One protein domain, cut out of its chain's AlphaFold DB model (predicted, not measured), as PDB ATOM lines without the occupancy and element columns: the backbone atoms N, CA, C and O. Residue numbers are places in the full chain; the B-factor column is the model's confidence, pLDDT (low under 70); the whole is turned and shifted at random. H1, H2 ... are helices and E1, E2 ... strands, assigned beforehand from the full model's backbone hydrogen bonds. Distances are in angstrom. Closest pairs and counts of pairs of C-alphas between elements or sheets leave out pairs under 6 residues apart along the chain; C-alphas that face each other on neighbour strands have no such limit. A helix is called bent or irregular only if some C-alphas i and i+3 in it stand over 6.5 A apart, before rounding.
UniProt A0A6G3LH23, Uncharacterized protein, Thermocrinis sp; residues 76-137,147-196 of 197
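Overview. This is residues 76 to 137 and 147 to 196 of the 197 residues of an uncharacterized protein of Thermocrinis sp (UniProt A0A6G3LH23). A strongly twisted sheet of four antiparallel strands, with the long bent strand E1 and its neighbour E5 at its core, has the helices H3 and H6 over one face, and the short H4 lies on the same face as H6. From this body the strand E3 runs out as an arm, joined to it through the small helix H5; H1, H2 and H7 sit about the sheet and only graze it. The printed part has 112 residues with seven named helices and five named strands, in the order H1, E1, H2, H3, E2, H4, E3, H5, H6, E4, H7, E5; the sheet's order is E2, E1, E5, E4, and the class is mixed, helices and strands. The whole is compact, with a radius of gyration of the C-alphas of 14.6 A, and spans 43 by 33 by 24 A.

Along the chain. In the sheet, E1 is residues 86 to 96, 24.6 A from first to last C-alpha, beginning at C-alpha 86 (-10.412, -46.400, -9.681); it bends by 68 degrees at residue 93. E5, residues 189 to 195, is 19.7 A long and ends at C-alpha 195 (-7.229, -50.605, -8.273). E2, residues 124 to 129, measures 12.1 A, and E4, residues 174 to 177, 9.7 A. H3 is residues 114 to 122, 13.9 A, and is irregular: C-alphas 115 and 118 are 7.4 A apart. H2 is residues 99 to 107, 12.3 A; H1 is residues 77 to 83, 10.1 A; H6 is residues 165 to 171, 10.0 A. The shorter helices are H4, residues 131 to 134, 4.6 A; H5, residues 158 to 163, 8.7 A; and H7, residues 179 to 182, 5.4 A. E3 is residues 151 to 157, 20.1 A, beginning at C-alpha 151 (-22.845, -41.449, -8.692).

Arrangement. E1 and E5 are antiparallel at 154 degrees, with N 88 and O 193 at 2.8 A and N 189 and O 94 at 2.8 A, within hydrogen-bond range. E2, an edge strand, is antiparallel to E1 at 131 degrees, with N 125 and O 95 at 2.8 A. E4, the other edge strand, is antiparallel to E5 at 138 degrees, with N 177 and O 190 at 2.8 A. Residues 111 to 112 make a short antiparallel pairing with residues 174 to 175 of E4. H3 and H6 on one face of the sheet make two layers, helices over a sheet. These two touch, their closest C-alphas being those of Pro 114 and Asn 170, 5.2 A apart, at a steep tilt of 56 degrees, opposite ways. H6 has a height over the sheet of 9.3 A. H4, on the same face as H6, has a height of 5.4 A. H4 touches H5, the closest C-alphas being those of Leu 132 and Lys 162, 6.0 A apart. H5 is not on the sheet. E3 pairs with no named strand, and is apart from E1 and H1, for instance. H1, H2 and H7 only graze the sheet, H7 only just, with 5 pairs of C-alphas within 10 A. Every O i to N i+4 pair is within hydrogen-bond range in H1, H2, H5 and H6, but 3 of 5 in H3; H4 and H7 are too short for such a pair.

Size, cuts and confidence. The C-alphas of Asp 98 and Thr 149, the two farthest apart, are 45.1 A apart. Residues 138 to 146 are not printed, and C-alphas 137 and 147 are 27.6 A apart across this cut, in the link from H4 to E3. Of the links that are printed whole, none is long; H2 to H3 and H7 to E5 are short, and the others are tight. The mean pLDDT of the printed part is 86.6, with residue 148 and residues 180 to 186 under 70.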
ATOM      1  N   GLU A  76     -13.387 -41.480 -14.637       75.56
ATOM      2  CA  GLU A  76     -14.024 -41.603 -15.945       75.56
ATOM      3  C   GLU A  76     -15.029 -42.767 -15.954       75.56
ATOM      4  O   GLU A  76     -14.662 -43.936 -15.785       75.56
ATOM      5  N   HIS A  77     -16.302 -42.457 -16.226       79.44
ATOM      6  CA  HIS A  77     -17.392 -43.439 -16.261       79.44
ATOM      7  C   HIS A  77     -17.086 -44.648 -17.157       79.44
ATOM      8  O   HIS A  77     -17.378 -45.796 -16.808       79.44
ATOM      9  N   TYR A  78     -16.466 -44.406 -18.313       78.50
ATOM     10  CA  TYR A  78     -16.120 -45.457 -19.263       78.50
ATOM     11  C   TYR A  78     -15.177 -46.505 -18.653       78.50
ATOM     12  O   TYR A  78     -15.426 -47.706 -18.772       78.50
ATOM     13  N   TRP A  79     -14.117 -46.080 -17.959       75.69
ATOM     14  CA  TRP A  79     -13.149 -47.009 -17.372       75.69
ATOM     15  C   TRP A  79     -13.695 -47.705 -16.140       75.69
ATOM     16  O   TRP A  79     -13.552 -48.927 -16.016       75.69
ATOM     17  N   TYR A  80     -14.382 -46.963 -15.275       83.19
ATOM     18  CA  TYR A  80     -14.992 -47.542 -14.088       83.19
ATOM     19  C   TYR A  80     -16.085 -48.557 -14.453       83.19
ATOM     20  O   TYR A  80     -16.127 -49.649 -13.893       83.19
ATOM     21  N   SER A  81     -16.948 -48.272 -15.433       80.81
ATOM     22  CA  SER A  81     -18.022 -49.200 -15.826       80.81
ATOM     23  C   SER A  81     -17.486 -50.551 -16.319       80.81
ATOM     24  O   SER A  81     -18.075 -51.580 -15.969       80.81
ATOM     25  N   LYS A  82     -16.354 -50.548 -17.036       81.38
ATOM     26  CA  LYS A  82     -15.691 -51.741 -17.586       81.38
ATOM     27  C   LYS A  82     -14.853 -52.519 -16.582       81.38
ATOM     28  O   LYS A  82     -14.868 -53.743 -16.606       81.38
ATOM     29  N   THR A  83     -14.090 -51.821 -15.746       80.81
ATOM     30  CA  THR A  83     -13.071 -52.454 -14.891       80.81
ATOM     31  C   THR A  83     -13.484 -52.546 -13.430       80.81
ATOM     32  O   THR A  83     -12.905 -53.330 -12.692       80.81
ATOM     33  N   LYS A  84     -14.470 -51.739 -13.018       83.06
ATOM     34  CA  LYS A  84     -14.803 -51.429 -11.619       83.06
ATOM     35  C   LYS A  84     -13.647 -50.827 -10.818       83.06
ATOM     36  O   LYS A  84     -13.811 -50.608  -9.627       83.06
ATOM     37  N   ASN A  85     -12.540 -50.478 -11.471       83.81
ATOM     38  CA  ASN A  85     -11.355 -49.937 -10.828       83.81
ATOM     39  C   ASN A  85     -11.374 -48.406 -10.799       83.81
ATOM     40  O   ASN A  85     -11.931 -47.770 -11.694       83.81
ATOM     41  N   ILE A  86     -10.693 -47.837  -9.807       85.56
ATOM     42  CA  ILE A  86     -10.412 -46.400  -9.681       85.56
ATOM     43  C   ILE A  86      -8.948 -46.100 -10.028       85.56
ATOM     44  O   ILE A  86      -8.058 -46.919  -9.767       85.56
ATOM     45  N   GLY A  87      -8.699 -44.931 -10.617       88.12
ATOM     46  CA  GLY A  87      -7.378 -44.451 -11.004       88.12
ATOM     47  C   GLY A  87      -6.617 -43.787  -9.854       88.12
ATOM     48  O   GLY A  87      -6.909 -42.672  -9.429       88.12
ATOM     49  N   LEU A  88      -5.546 -44.421  -9.385       90.25
ATOM     50  CA  LEU A  88      -4.601 -43.804  -8.459       90.25
ATOM     51  C   LEU A  88      -3.451 -43.151  -9.232       90.25
ATOM     52  O   LEU A  88      -2.520 -43.828  -9.676       90.25
ATOM     53  N   ASP A  89      -3.504 -41.823  -9.365       90.06
ATOM     54  CA  ASP A  89      -2.481 -41.031 -10.059       90.06
ATOM     55  C   ASP A  89      -1.085 -41.241  -9.469       90.06
ATOM     56  O   ASP A  89      -0.754 -40.733  -8.389       90.06
ATOM     57  N   TYR A  90      -0.238 -41.926 -10.231       94.88
ATOM     58  CA  TYR A  90       1.141 -42.216  -9.866       94.88
ATOM     59  C   TYR A  90       2.101 -41.154 -10.412       94.88
ATOM     60  O   TYR A  90       2.906 -40.594  -9.665       94.88
ATOM     61  N   ILE A  91       1.970 -40.810 -11.698       94.88
ATOM     62  CA  ILE A  91       2.754 -39.777 -12.388       94.88
ATOM     63  C   ILE A  91       1.796 -38.879 -13.172       94.88
ATOM     64  O   ILE A  91       1.065 -39.348 -14.035       94.88
ATOM     65  N   SER A  92       1.810 -37.573 -12.912       91.00
ATOM     66  CA  SER A  92       0.918 -36.623 -13.594       91.00
ATOM     67  C   SER A  92       1.488 -36.053 -14.891       91.00
ATOM     68  O   SER A  92       0.713 -35.537 -15.699       91.00
ATOM     69  N   ALA A  93       2.814 -36.046 -15.051       92.25
ATOM     70  CA  ALA A  93       3.484 -35.595 -16.268       92.25
ATOM     71  C   ALA A  93       4.865 -36.256 -16.417       92.25
ATOM     72  O   ALA A  93       5.749 -36.044 -15.576       92.25
ATOM     73  N   PHE A  94       5.071 -36.993 -17.507       94.50
ATOM     74  CA  PHE A  94       6.382 -37.484 -17.933       94.50
ATOM     75  C   PHE A  94       6.544 -37.475 -19.458       94.50
ATOM     76  O   PHE A  94       5.578 -37.310 -20.195       94.50
ATOM     77  N   LYS A  95       7.781 -37.652 -19.921       93.56
ATOM     78  CA  LYS A  95       8.106 -37.920 -21.326       93.56
ATOM     79  C   LYS A  95       8.934 -39.183 -21.438       93.56
ATOM     80  O   LYS A  95       9.765 -39.447 -20.570       93.56
ATOM     81  N   PHE A  96       8.736 -39.931 -22.513       94.19
ATOM     82  CA  PHE A  96       9.650 -41.005 -22.875       94.19
ATOM     83  C   PHE A  96      10.996 -40.421 -23.308       94.19
ATOM     84  O   PHE A  96      11.047 -39.398 -23.992       94.19
ATOM     85  N   ARG A  97      12.087 -41.063 -22.889       93.75
ATOM     86  CA  ARG A  97      13.447 -40.712 -23.325       93.75
ATOM     87  C   ARG A  97      13.694 -41.106 -24.772       93.75
ATOM     88  O   ARG A  97      14.431 -40.422 -25.470       93.75
ATOM     89  N   ASP A  98      13.082 -42.209 -25.185       90.50
ATOM     90  CA  ASP A  98      13.280 -42.826 -26.485       90.50
ATOM     91  C   ASP A  98      11.940 -43.195 -27.135       90.50
ATOM     92  O   ASP A  98      11.001 -43.659 -26.478       90.50
ATOM     93  N   LYS A  99      11.864 -42.993 -28.454       91.00
ATOM     94  CA  LYS A  99      10.667 -43.274 -29.251       91.00
ATOM     95  C   LYS A  99      10.436 -44.776 -29.416       91.00
ATOM     96  O   LYS A  99       9.283 -45.196 -29.432       91.00
ATOM     97  N   ALA A 100      11.489 -45.593 -29.513       95.19
ATOM     98  CA  ALA A 100      11.312 -47.039 -29.632       95.19
ATOM     99  C   ALA A 100      10.709 -47.628 -28.346       95.19
ATOM    100  O   ALA A 100       9.814 -48.471 -28.425       95.19
ATOM    101  N   TYR A 101      11.105 -47.121 -27.173       95.56
ATOM    102  CA  TYR A 101      10.466 -47.502 -25.913       95.56
ATOM    103  C   TYR A 101       9.002 -47.043 -25.823       95.56
ATOM    104  O   TYR A 101       8.155 -47.834 -25.410       95.56
ATOM    105  N   LYS A 102       8.662 -45.819 -26.270       93.81
ATOM    106  CA  LYS A 102       7.251 -45.386 -26.378       93.81
ATOM    107  C   LYS A 102       6.436 -46.377 -27.221       93.81
ATOM    108  O   LYS A 102       5.429 -46.893 -26.746       93.81
ATOM    109  N   ASN A 103       6.930 -46.733 -28.408       93.81
ATOM    110  CA  ASN A 103       6.267 -47.694 -29.294       93.81
ATOM    111  C   ASN A 103       6.112 -49.089 -28.648       93.81
ATOM    112  O   ASN A 103       5.103 -49.759 -28.860       93.81
ATOM    113  N   LYS A 104       7.090 -49.549 -27.846       95.62
ATOM    114  CA  LYS A 104       6.971 -50.797 -27.063       95.62
ATOM    115  C   LYS A 104       5.764 -50.735 -26.122       95.62
ATOM    116  O   LYS A 104       4.968 -51.670 -26.115       95.62
ATOM    117  N   ILE A 105       5.614 -49.642 -25.372       95.62
ATOM    118  CA  ILE A 105       4.497 -49.456 -24.433       95.62
ATOM    119  C   ILE A 105       3.151 -49.372 -25.166       95.62
ATOM    120  O   ILE A 105       2.178 -49.999 -24.741       95.62
ATOM    121  N   GLU A 106       3.090 -48.678 -26.301       92.94
ATOM    122  CA  GLU A 106       1.884 -48.610 -27.141       92.94
ATOM    123  C   GLU A 106       1.467 -49.995 -27.657       92.94
ATOM    124  O   GLU A 106       0.296 -50.371 -27.566       92.94
ATOM    125  N   ASN A 107       2.430 -50.813 -28.096       94.31
ATOM    126  CA  ASN A 107       2.190 -52.201 -28.506       94.31
ATOM    127  C   ASN A 107       1.713 -53.091 -27.343       94.31
ATOM    128  O   ASN A 107       1.004 -54.075 -27.561       94.31
ATOM    129  N   GLN A 108       2.034 -52.722 -26.100       93.75
ATOM    130  CA  GLN A 108       1.502 -53.322 -24.869       93.75
ATOM    131  C   GLN A 108       0.155 -52.702 -24.442       93.75
ATOM    132  O   GLN A 108      -0.293 -52.881 -23.308       93.75
ATOM    133  N   ARG A 109      -0.523 -51.977 -25.343       92.50
ATOM    134  CA  ARG A 109      -1.791 -51.271 -25.092       92.50
ATOM    135  C   ARG A 109      -1.695 -50.277 -23.932       92.50
ATOM    136  O   ARG A 109      -2.665 -50.095 -23.196       92.50
ATOM    137  N   ASN A 110      -0.534 -49.648 -23.777       93.25
ATOM    138  CA  ASN A 110      -0.228 -48.677 -22.731       93.25
ATOM    139  C   ASN A 110      -0.263 -49.233 -21.300       93.25
ATOM    140  O   ASN A 110      -0.472 -48.478 -20.351       93.25
ATOM    141  N   TRP A 111      -0.048 -50.536 -21.123       94.19
ATOM    142  CA  TRP A 111       0.076 -51.153 -19.804       94.19
ATOM    143  C   TRP A 111       1.520 -51.541 -19.514       94.19
ATOM    144  O   TRP A 111       2.173 -52.196 -20.317       94.19
ATOM    145  N   VAL A 112       1.987 -51.171 -18.326       95.62
ATOM    146  CA  VAL A 112       3.291 -51.531 -17.772       95.62
ATOM    147  C   VAL A 112       3.047 -52.515 -16.637       95.62
ATOM    148  O   VAL A 112       2.377 -52.187 -15.653       95.62
ATOM    149  N   SER A 113       3.567 -53.734 -16.753       95.06
ATOM    150  CA  SER A 113       3.430 -54.718 -15.678       95.06
ATOM    151  C   SER A 113       4.305 -54.354 -14.463       95.06
ATOM    152  O   SER A 113       5.320 -53.671 -14.623       95.06
ATOM    153  N   PRO A 114       3.993 -54.850 -13.247       94.94
ATOM    154  CA  PRO A 114       4.843 -54.623 -12.072       94.94
ATOM    155  C   PRO A 114       6.313 -55.016 -12.287       94.94
ATOM    156  O   PRO A 114       7.225 -54.342 -11.816       94.94
ATOM    157  N   LYS A 115       6.559 -56.083 -13.061       96.62
ATOM    158  CA  LYS A 115       7.909 -56.580 -13.372       96.62
ATOM    159  C   LYS A 115       8.712 -55.616 -14.252       96.62
ATOM    160  O   LYS A 115       9.933 -55.583 -14.156       96.62
ATOM    161  N   GLU A 116       8.036 -54.831 -15.085       96.38
ATOM    162  CA  GLU A 116       8.649 -53.878 -16.020       96.38
ATOM    163  C   GLU A 116       8.760 -52.463 -15.430       96.38
ATOM    164  O   GLU A 116       9.350 -51.579 -16.048       96.38
ATOM    165  N   LEU A 117       8.234 -52.222 -14.223       96.12
ATOM    166  CA  LEU A 117       8.145 -50.882 -13.640       96.12
ATOM    167  C   LEU A 117       9.513 -50.191 -13.494       96.12
ATOM    168  O   LEU A 117       9.622 -48.985 -13.715       96.12
ATOM    169  N   ASN A 118      10.563 -50.936 -13.139       96.69
ATOM    170  CA  ASN A 118      11.912 -50.377 -13.020       96.69
ATOM    171  C   ASN A 118      12.485 -49.963 -14.384       96.69
ATOM    172  O   ASN A 118      13.043 -48.873 -14.498       96.69
ATOM    173  N   GLU A 119      12.297 -50.789 -15.418       97.25
ATOM    174  CA  GLU A 119      12.673 -50.452 -16.799       97.25
ATOM    175  C   GLU A 119      11.902 -49.210 -17.269       97.25
ATOM    176  O   GLU A 119      12.490 -48.277 -17.817       97.25
ATOM    177  N   PHE A 120      10.600 -49.146 -16.981       97.19
ATOM    178  CA  PHE A 120       9.760 -47.996 -17.299       97.19
ATOM    179  C   PHE A 120      10.276 -46.711 -16.650       97.19
ATOM    180  O   PHE A 120      10.495 -45.721 -17.346       97.19
ATOM    181  N   LYS A 121      10.559 -46.729 -15.341       96.56
ATOM    182  CA  LYS A 121      11.108 -45.574 -14.607       96.56
ATOM    183  C   LYS A 121      12.436 -45.080 -15.196       96.56
ATOM    184  O   LYS A 121      12.671 -43.874 -15.226       96.56
ATOM    185  N   GLN A 122      13.289 -45.985 -15.679       97.38
ATOM    186  CA  GLN A 122      14.568 -45.633 -16.307       97.38
ATOM    187  C   GLN A 122      14.389 -44.982 -17.685       97.38
ATOM    188  O   GLN A 122      15.158 -44.091 -18.045       97.38
ATOM    189  N   ASN A 123      13.349 -45.364 -18.430       97.50
ATOM    190  CA  ASN A 123      13.091 -44.899 -19.795       97.50
ATOM    191  C   ASN A 123      12.221 -43.637 -19.888       97.50
ATOM    192  O   ASN A 123      11.892 -43.191 -20.989       97.50
ATOM    193  N   ILE A 124      11.884 -43.018 -18.754       96.31
ATOM    194  CA  ILE A 124      11.105 -41.778 -18.716       96.31
ATOM    195  C   ILE A 124      11.849 -40.639 -18.013       96.31
ATOM    196  O   ILE A 124      12.791 -40.834 -17.239       96.31
ATOM    197  N   ILE A 125      11.398 -39.418 -18.286       94.88
ATOM    198  CA  ILE A 125      11.752 -38.199 -17.563       94.88
ATOM    199  C   ILE A 125      10.479 -37.695 -16.893       94.88
ATOM    200  O   ILE A 125       9.561 -37.218 -17.563       94.88
ATOM    201  N   VAL A 126      10.415 -37.813 -15.568       95.31
ATOM    202  CA  VAL A 126       9.279 -37.333 -14.775       95.31
ATOM    203  C   VAL A 126       9.421 -35.831 -14.548       95.31
ATOM    204  O   VAL A 126      10.408 -35.379 -13.976       95.31
ATOM    205  N   LYS A 127       8.410 -35.060 -14.957       93.00
ATOM    206  CA  LYS A 127       8.285 -33.633 -14.619       93.00
ATOM    207  C   LYS A 127       7.453 -33.425 -13.364       93.00
ATOM    208  O   LYS A 127       7.734 -32.517 -12.588       93.00
ATOM    209  N   ARG A 128       6.412 -34.241 -13.168       92.69
ATOM    210  CA  ARG A 128       5.511 -34.119 -12.019       92.69
ATOM    211  C   ARG A 128       4.953 -35.472 -11.598       92.69
ATOM    212  O   ARG A 128       4.302 -36.151 -12.394       92.69
ATOM    213  N   TYR A 129       5.152 -35.819 -10.331       94.50
ATOM    214  CA  TYR A 129       4.513 -36.981  -9.719       94.50
ATOM    215  C   TYR A 129       3.019 -36.754  -9.486       94.50
ATOM    216  O   TYR A 129       2.554 -35.620  -9.360       94.50
ATOM    217  N   GLY A 130       2.278 -37.857  -9.454       91.56
ATOM    218  CA  GLY A 130       0.848 -37.879  -9.202       91.56
ATOM    219  C   GLY A 130       0.489 -37.724  -7.733       91.56
ATOM    220  O   GLY A 130       1.343 -37.662  -6.844       91.56
ATOM    221  N   LYS A 131      -0.818 -37.677  -7.479       88.94
ATOM    222  CA  LYS A 131      -1.403 -37.427  -6.157       88.94
ATOM    223  C   LYS A 131      -1.084 -38.526  -5.140       88.94
ATOM    224  O   LYS A 131      -1.088 -38.235  -3.949       88.94
ATOM    225  N   LEU A 132      -0.687 -39.730  -5.573       90.75
ATOM    226  CA  LEU A 132      -0.089 -40.727  -4.674       90.75
ATOM    227  C   LEU A 132       1.172 -40.211  -3.962       90.75
ATOM    228  O   LEU A 132       1.476 -40.661  -2.863       90.75
ATOM    229  N   TYR A 133       1.901 -39.265  -4.551       90.00
ATOM    230  CA  TYR A 133       3.033 -38.593  -3.910       90.00
ATOM    231  C   TYR A 133       2.643 -37.222  -3.363       90.00
ATOM    232  O   TYR A 133       3.005 -36.885  -2.235       90.00
ATOM    233  N   THR A 134       1.917 -36.437  -4.160       90.00
ATOM    234  CA  THR A 134       1.802 -34.988  -3.956       90.00
ATOM    235  C   THR A 134       0.567 -34.542  -3.184       90.00
ATOM    236  O   THR A 134       0.556 -33.410  -2.717       90.00
ATOM    237  N   CYS A 135      -0.459 -35.387  -3.021       87.56
ATOM    238  CA  CYS A 135      -1.677 -34.999  -2.307       87.56
ATOM    239  C   CYS A 135      -1.377 -34.729  -0.827       87.56
ATOM    240  O   CYS A 135      -0.804 -35.593  -0.157       87.56
ATOM    241  N   ASP A 136      -1.758 -33.566  -0.308       88.44
ATOM    242  CA  ASP A 136      -1.603 -33.172   1.098       88.44
ATOM    243  C   ASP A 136      -2.933 -33.177   1.871       88.44
ATOM    244  O   ASP A 136      -2.935 -32.912   3.071       88.44
ATOM    245  N   ALA A 137      -4.040 -33.527   1.208       86.38
ATOM    246  CA  ALA A 137      -5.331 -33.746   1.845       86.38
ATOM    247  C   ALA A 137      -5.288 -34.925   2.833       86.38
ATOM    248  O   ALA A 137      -4.477 -35.847   2.696       86.38
ATOM    249  N   ASN A 147     -24.772 -42.017 -14.138       76.31
ATOM    250  CA  ASN A 147     -25.734 -41.408 -15.052       76.31
ATOM    251  C   ASN A 147     -26.065 -39.982 -14.558       76.31
ATOM    252  O   ASN A 147     -25.313 -39.405 -13.772       76.31
ATOM    253  N   GLU A 148     -27.139 -39.363 -15.052       69.69
ATOM    254  CA  GLU A 148     -27.519 -37.998 -14.654       69.69
ATOM    255  C   GLU A 148     -27.901 -37.866 -13.174       69.69
ATOM    256  O   GLU A 148     -27.729 -36.787 -12.607       69.69
ATOM    257  N   THR A 149     -28.371 -38.945 -12.547       70.38
ATOM    258  CA  THR A 149     -28.919 -38.941 -11.184       70.38
ATOM    259  C   THR A 149     -28.129 -39.801 -10.196       70.38
ATOM    260  O   THR A 149     -28.325 -39.672  -8.990       70.38
ATOM    261  N   GLU A 150     -27.213 -40.641 -10.674       71.00
ATOM    262  CA  GLU A 150     -26.469 -41.604  -9.865       71.00
ATOM    263  C   GLU A 150     -24.958 -41.376  -9.960       71.00
ATOM    264  O   GLU A 150     -24.384 -41.208 -11.042       71.00
ATOM    265  N   ALA A 151     -24.293 -41.443  -8.808       74.31
ATOM    266  CA  ALA A 151     -22.845 -41.449  -8.692       74.31
ATOM    267  C   ALA A 151     -22.400 -42.414  -7.589       74.31
ATOM    268  O   ALA A 151     -23.098 -42.604  -6.592       74.31
ATOM    269  N   LYS A 152     -21.218 -43.007  -7.765       76.25
ATOM    270  CA  LYS A 152     -20.530 -43.789  -6.733       76.25
ATOM    271  C   LYS A 152     -19.372 -43.004  -6.155       76.25
ATOM    272  O   LYS A 152     -18.671 -42.323  -6.896       76.25
ATOM    273  N   PHE A 153     -19.157 -43.169  -4.857       77.06
ATOM    274  CA  PHE A 153     -18.122 -42.479  -4.105       77.06
ATOM    275  C   PHE A 153     -17.234 -43.479  -3.370       77.06
ATOM    276  O   PHE A 153     -17.733 -44.449  -2.802       77.06
ATOM    277  N   PHE A 154     -15.931 -43.212  -3.351       78.56
ATOM    278  CA  PHE A 154     -14.940 -43.986  -2.611       78.56
ATOM    279  C   PHE A 154     -14.024 -43.030  -1.857       78.56
ATOM    280  O   PHE A 154     -13.359 -42.193  -2.466       78.56
ATOM    281  N   ALA A 155     -13.995 -43.137  -0.532       80.00
ATOM    282  CA  ALA A 155     -13.176 -42.286   0.320       80.00
ATOM    283  C   ALA A 155     -12.001 -43.085   0.885       80.00
ATOM    284  O   ALA A 155     -12.194 -44.126   1.512       80.00
ATOM    285  N   TYR A 156     -10.787 -42.568   0.710       80.00
ATOM    286  CA  TYR A 156      -9.573 -43.192   1.229       80.00
ATOM    287  C   TYR A 156      -8.772 -42.219   2.081       80.00
ATOM    288  O   TYR A 156      -8.570 -41.063   1.711       80.00
ATOM    289  N   CYS A 157      -8.225 -42.725   3.186       82.69
ATOM    290  CA  CYS A 157      -7.203 -42.014   3.946       82.69
ATOM    291  C   CYS A 157      -5.940 -41.856   3.088       82.69
ATOM    292  O   CYS A 157      -5.306 -42.843   2.696       82.69
ATOM    293  N   ASN A 158      -5.539 -40.611   2.831       86.50
ATOM    294  CA  ASN A 158      -4.390 -40.301   1.986       86.50
ATOM    295  C   ASN A 158      -3.085 -40.874   2.562       86.50
ATOM    296  O   ASN A 158      -2.265 -41.430   1.830       86.50
ATOM    297  N   LYS A 159      -2.907 -40.817   3.890       85.25
ATOM    298  CA  LYS A 159      -1.745 -41.416   4.568       85.25
ATOM    299  C   LYS A 159      -1.678 -42.930   4.343       85.25
ATOM    300  O   LYS A 159      -0.599 -43.456   4.080       85.25
ATOM    301  N   CYS A 160      -2.817 -43.622   4.390       85.06
ATOM    302  CA  CYS A 160      -2.880 -45.059   4.120       85.06
ATOM    303  C   CYS A 160      -2.504 -45.376   2.666       85.06
ATOM    304  O   CYS A 160      -1.652 -46.233   2.441       85.06
ATOM    305  N   LEU A 161      -3.050 -44.642   1.689       86.88
ATOM    306  CA  LEU A 161      -2.685 -44.816   0.275       86.88
ATOM    307  C   LEU A 161      -1.184 -44.599   0.034       86.88
ATOM    308  O   LEU A 161      -0.550 -45.377  -0.679       86.88
ATOM    309  N   LYS A 162      -0.584 -43.588   0.676       86.94
ATOM    310  CA  LYS A 162       0.864 -43.334   0.607       86.94
ATOM    311  C   LYS A 162       1.694 -44.489   1.168       86.94
ATOM    312  O   LYS A 162       2.751 -44.791   0.612       86.94
ATOM    313  N   ASN A 163       1.225 -45.138   2.230       84.75
ATOM    314  CA  ASN A 163       1.893 -46.301   2.817       84.75
ATOM    315  C   ASN A 163       1.745 -47.561   1.949       84.75
ATOM    316  O   ASN A 163       2.624 -48.417   1.964       84.75
ATOM    317  N   LEU A 164       0.682 -47.653   1.145       89.31
ATOM    318  CA  LEU A 164       0.446 -48.757   0.209       89.31
ATOM    319  C   LEU A 164       1.151 -48.590  -1.146       89.31
ATOM    320  O   LEU A 164       1.060 -49.477  -1.989       89.31
ATOM    321  N   ARG A 165       1.902 -47.505  -1.378       89.62
ATOM    322  CA  ARG A 165       2.580 -47.263  -2.668       89.62
ATOM    323  C   ARG A 165       3.439 -48.433  -3.125       89.62
ATOM    324  O   ARG A 165       3.260 -48.909  -4.236       89.62
ATOM    325  N   THR A 166       4.325 -48.932  -2.265       90.19
ATOM    326  CA  THR A 166       5.187 -50.077  -2.594       90.19
ATOM    327  C   THR A 166       4.370 -51.329  -2.909       90.19
ATOM    328  O   THR A 166       4.750 -52.115  -3.771       90.19
ATOM    329  N   TYR A 167       3.221 -51.505  -2.255       91.38
ATOM    330  CA  TYR A 167       2.309 -52.591  -2.585       91.38
ATOM    331  C   TYR A 167       1.740 -52.422  -3.999       91.38
ATOM    332  O   TYR A 167       1.818 -53.361  -4.787       91.38
ATOM    333  N   PHE A 168       1.269 -51.226  -4.368       91.75
ATOM    334  CA  PHE A 168       0.783 -50.956  -5.725       91.75
ATOM    335  C   PHE A 168       1.864 -51.175  -6.787       91.75
ATOM    336  O   PHE A 168       1.611 -51.871  -7.767       91.75
ATOM    337  N   GLU A 169       3.081 -50.672  -6.550       92.69
ATOM    338  CA  GLU A 169       4.228 -50.833  -7.454       92.69
ATOM    339  C   GLU A 169       4.551 -52.305  -7.755       92.69
ATOM    340  O   GLU A 169       4.941 -52.630  -8.874       92.69
ATOM    341  N   ASN A 170       4.347 -53.195  -6.781       92.00
ATOM    342  CA  ASN A 170       4.688 -54.612  -6.896       92.00
ATOM    343  C   ASN A 170       3.533 -55.506  -7.377       92.00
ATOM    344  O   ASN A 170       3.790 -56.630  -7.808       92.00
ATOM    345  N   HIS A 171       2.281 -55.042  -7.308       89.69
ATOM    346  CA  HIS A 171       1.111 -55.909  -7.513       89.69
ATOM    347  C   HIS A 171       0.150 -55.429  -8.603       89.69
ATOM    348  O   HIS A 171      -0.592 -56.251  -9.136       89.69
ATOM    349  N   TYR A 172       0.156 -54.143  -8.964       91.06
ATOM    350  CA  TYR A 172      -0.801 -53.593  -9.923       91.06
ATOM    351  C   TYR A 172      -0.109 -53.120 -11.200       91.06
ATOM    352  O   TYR A 172       0.911 -52.431 -11.129       91.06
ATOM    353  N   PRO A 173      -0.660 -53.449 -12.382       91.75
ATOM    354  CA  PRO A 173      -0.166 -52.879 -13.618       91.75
ATOM    355  C   PRO A 173      -0.433 -51.369 -13.632       91.75
ATOM    356  O   PRO A 173      -1.482 -50.887 -13.190       91.75
ATOM    357  N   LEU A 174       0.536 -50.622 -14.145       94.12
ATOM    358  CA  LEU A 174       0.461 -49.182 -14.317       94.12
ATOM    359  C   LEU A 174      -0.008 -48.894 -15.742       94.12
ATOM    360  O   LEU A 174       0.567 -49.405 -16.701       94.12
ATOM    361  N   ARG A 175      -1.034 -48.066 -15.899       93.19
ATOM    362  CA  ARG A 175      -1.497 -47.646 -17.219       93.19
ATOM    363  C   ARG A 175      -0.924 -46.286 -17.566       93.19
ATOM    364  O   ARG A 175      -1.034 -45.363 -16.762       93.19
ATOM    365  N   VAL A 176      -0.371 -46.160 -18.764       93.69
ATOM    366  CA  VAL A 176       0.005 -44.884 -19.367       93.69
ATOM    367  C   VAL A 176      -1.210 -44.301 -20.089       93.69
ATOM    368  O   VAL A 176      -1.867 -44.977 -20.879       93.69
ATOM    369  N   ASN A 177      -1.521 -43.043 -19.804       86.56
ATOM    370  CA  ASN A 177      -2.560 -42.290 -20.488       86.56
ATOM    371  C   ASN A 177      -1.881 -41.330 -21.463       86.56
ATOM    372  O   ASN A 177      -1.144 -40.439 -21.029       86.56
ATOM    373  N   ASP A 178      -2.139 -41.543 -22.755       76.06
ATOM    374  CA  ASP A 178      -1.638 -40.677 -23.818       76.06
ATOM    375  C   ASP A 178      -2.414 -39.359 -23.802       76.06
ATOM    376  O   ASP A 178      -3.586 -39.336 -24.182       76.06
ATOM    377  N   LYS A 179      -1.803 -38.264 -23.344       70.62
ATOM    378  CA  LYS A 179      -2.522 -36.981 -23.267       70.62
ATOM    379  C   LYS A 179      -2.729 -36.314 -24.618       70.62
ATOM    380  O   LYS A 179      -3.666 -35.527 -24.744       70.62
ATOM    381  N   ALA A 180      -1.922 -36.654 -25.623       64.44
ATOM    382  CA  ALA A 180      -2.094 -36.131 -26.972       64.44
ATOM    383  C   ALA A 180      -3.396 -36.653 -27.602       64.44
ATOM    384  O   ALA A 180      -4.021 -35.952 -28.390       64.44
ATOM    385  N   SER A 181      -3.859 -37.840 -27.186       58.94
ATOM    386  CA  SER A 181      -5.154 -38.397 -27.610       58.94
ATOM    387  C   SER A 181      -6.381 -37.616 -27.112       58.94
ATOM    388  O   SER A 181      -7.489 -37.868 -27.578       58.94
ATOM    389  N   TYR A 182      -6.194 -36.658 -26.196       53.97
ATOM    390  CA  TYR A 182      -7.250 -35.799 -25.651       53.97
ATOM    391  C   TYR A 182      -7.256 -34.379 -26.255       53.97
ATOM    392  O   TYR A 182      -7.801 -33.469 -25.634       53.97
ATOM    393  N   ASP A 183      -6.633 -34.170 -27.424       55.84
ATOM    394  CA  ASP A 183      -6.504 -32.864 -28.101       55.84
ATOM    395  C   ASP A 183      -5.861 -31.765 -27.228       55.84
ATOM    396  O   ASP A 183      -6.108 -30.567 -27.387       55.84
ATOM    397  N   LEU A 184      -5.013 -32.168 -26.279       56.50
ATOM    398  CA  LEU A 184      -4.207 -31.254 -25.481       56.50
ATOM    399  C   LEU A 184      -2.866 -31.041 -26.189       56.50
ATOM    400  O   LEU A 184      -2.193 -32.010 -26.536       56.50
ATOM    401  N   ASP A 185      -2.429 -29.788 -26.328       55.84
ATOM    402  CA  ASP A 185      -1.108 -29.402 -26.872       55.84
ATOM    403  C   ASP A 185       0.055 -29.750 -25.902       55.84
ATOM    404  O   ASP A 185       1.067 -29.058 -25.780       55.84
ATOM    405  N   ASP A 186      -0.117 -30.821 -25.120       61.41
ATOM    406  CA  ASP A 186       0.775 -31.266 -24.063       61.41
ATOM    407  C   ASP A 186       1.453 -32.565 -24.509       61.41
ATOM    408  O   ASP A 186       0.869 -33.643 -24.509       61.41
ATOM    409  N   THR A 187       2.737 -32.480 -24.856       70.75
ATOM    410  CA  THR A 187       3.576 -33.644 -25.222       70.75
ATOM    411  C   THR A 187       3.938 -34.535 -24.024       70.75
ATOM    412  O   THR A 187       4.933 -35.263 -24.060       70.75
ATOM    413  N   TRP A 188       3.205 -34.408 -22.919       84.88
ATOM    414  CA  TRP A 188       3.477 -35.050 -21.642       84.88
ATOM    415  C   TRP A 188       2.417 -36.099 -21.338       84.88
ATOM    416  O   TRP A 188       1.232 -35.799 -21.286       84.88
ATOM    417  N   GLU A 189       2.862 -37.298 -21.001       91.06
ATOM    418  CA  GLU A 189       1.996 -38.414 -20.632       91.06
ATOM    419  C   GLU A 189       1.702 -38.420 -19.127       91.06
ATOM    420  O   GLU A 189       2.418 -37.803 -18.326       91.06
ATOM    421  N   SER A 190       0.670 -39.151 -18.705       91.94
ATOM    422  CA  SER A 190       0.450 -39.493 -17.292       91.94
ATOM    423  C   SER A 190       0.370 -41.000 -17.083       91.94
ATOM    424  O   SER A 190       0.236 -41.767 -18.032       91.94
ATOM    425  N   ALA A 191       0.509 -41.443 -15.835       94.31
ATOM    426  CA  ALA A 191       0.390 -42.845 -15.482       94.31
ATOM    427  C   ALA A 191      -0.335 -43.037 -14.145       94.31
ATOM    428  O   ALA A 191      -0.067 -42.318 -13.176       94.31
ATOM    429  N   ALA A 192      -1.226 -44.026 -14.088       93.50
ATOM    430  CA  ALA A 192      -2.045 -44.330 -12.917       93.50
ATOM    431  C   ALA A 192      -2.178 -45.841 -12.690       93.50
ATOM    432  O   ALA A 192      -2.183 -46.630 -13.640       93.50
ATOM    433  N   TYR A 193      -2.296 -46.241 -11.424       92.19
ATOM    434  CA  TYR A 193      -2.708 -47.599 -11.073       92.19
ATOM    435  C   TYR A 193      -4.225 -47.697 -11.133       92.19
ATOM    436  O   TYR A 193      -4.908 -46.803 -10.650       92.19
ATOM    437  N   PHE A 194      -4.748 -48.792 -11.674       86.44
ATOM    438  CA  PHE A 194      -6.178 -49.083 -11.631       86.44
ATOM    439  C   PHE A 194      -6.420 -50.142 -10.561       86.44
ATOM    440  O   PHE A 194      -6.075 -51.308 -10.757       86.44
ATOM    441  N   VAL A 195      -6.979 -49.727  -9.424       81.62
ATOM    442  CA  VAL A 195      -7.229 -50.605  -8.273       81.62
ATOM    443  C   VAL A 195      -8.716 -50.883  -8.131       81.62
ATOM    444  O   VAL A 195      -9.528 -49.976  -8.304       81.62
ATOM    445  N   ASN A 196      -9.073 -52.128  -7.822       77.69
ATOM    446  CA  ASN A 196     -10.448 -52.467  -7.470       77.69
ATOM    447  C   ASN A 196     -10.715 -51.940  -6.047       77.69
ATOM    448  O   ASN A 196      -9.942 -52.310  -5.154       77.69
TER     449      ASN A 196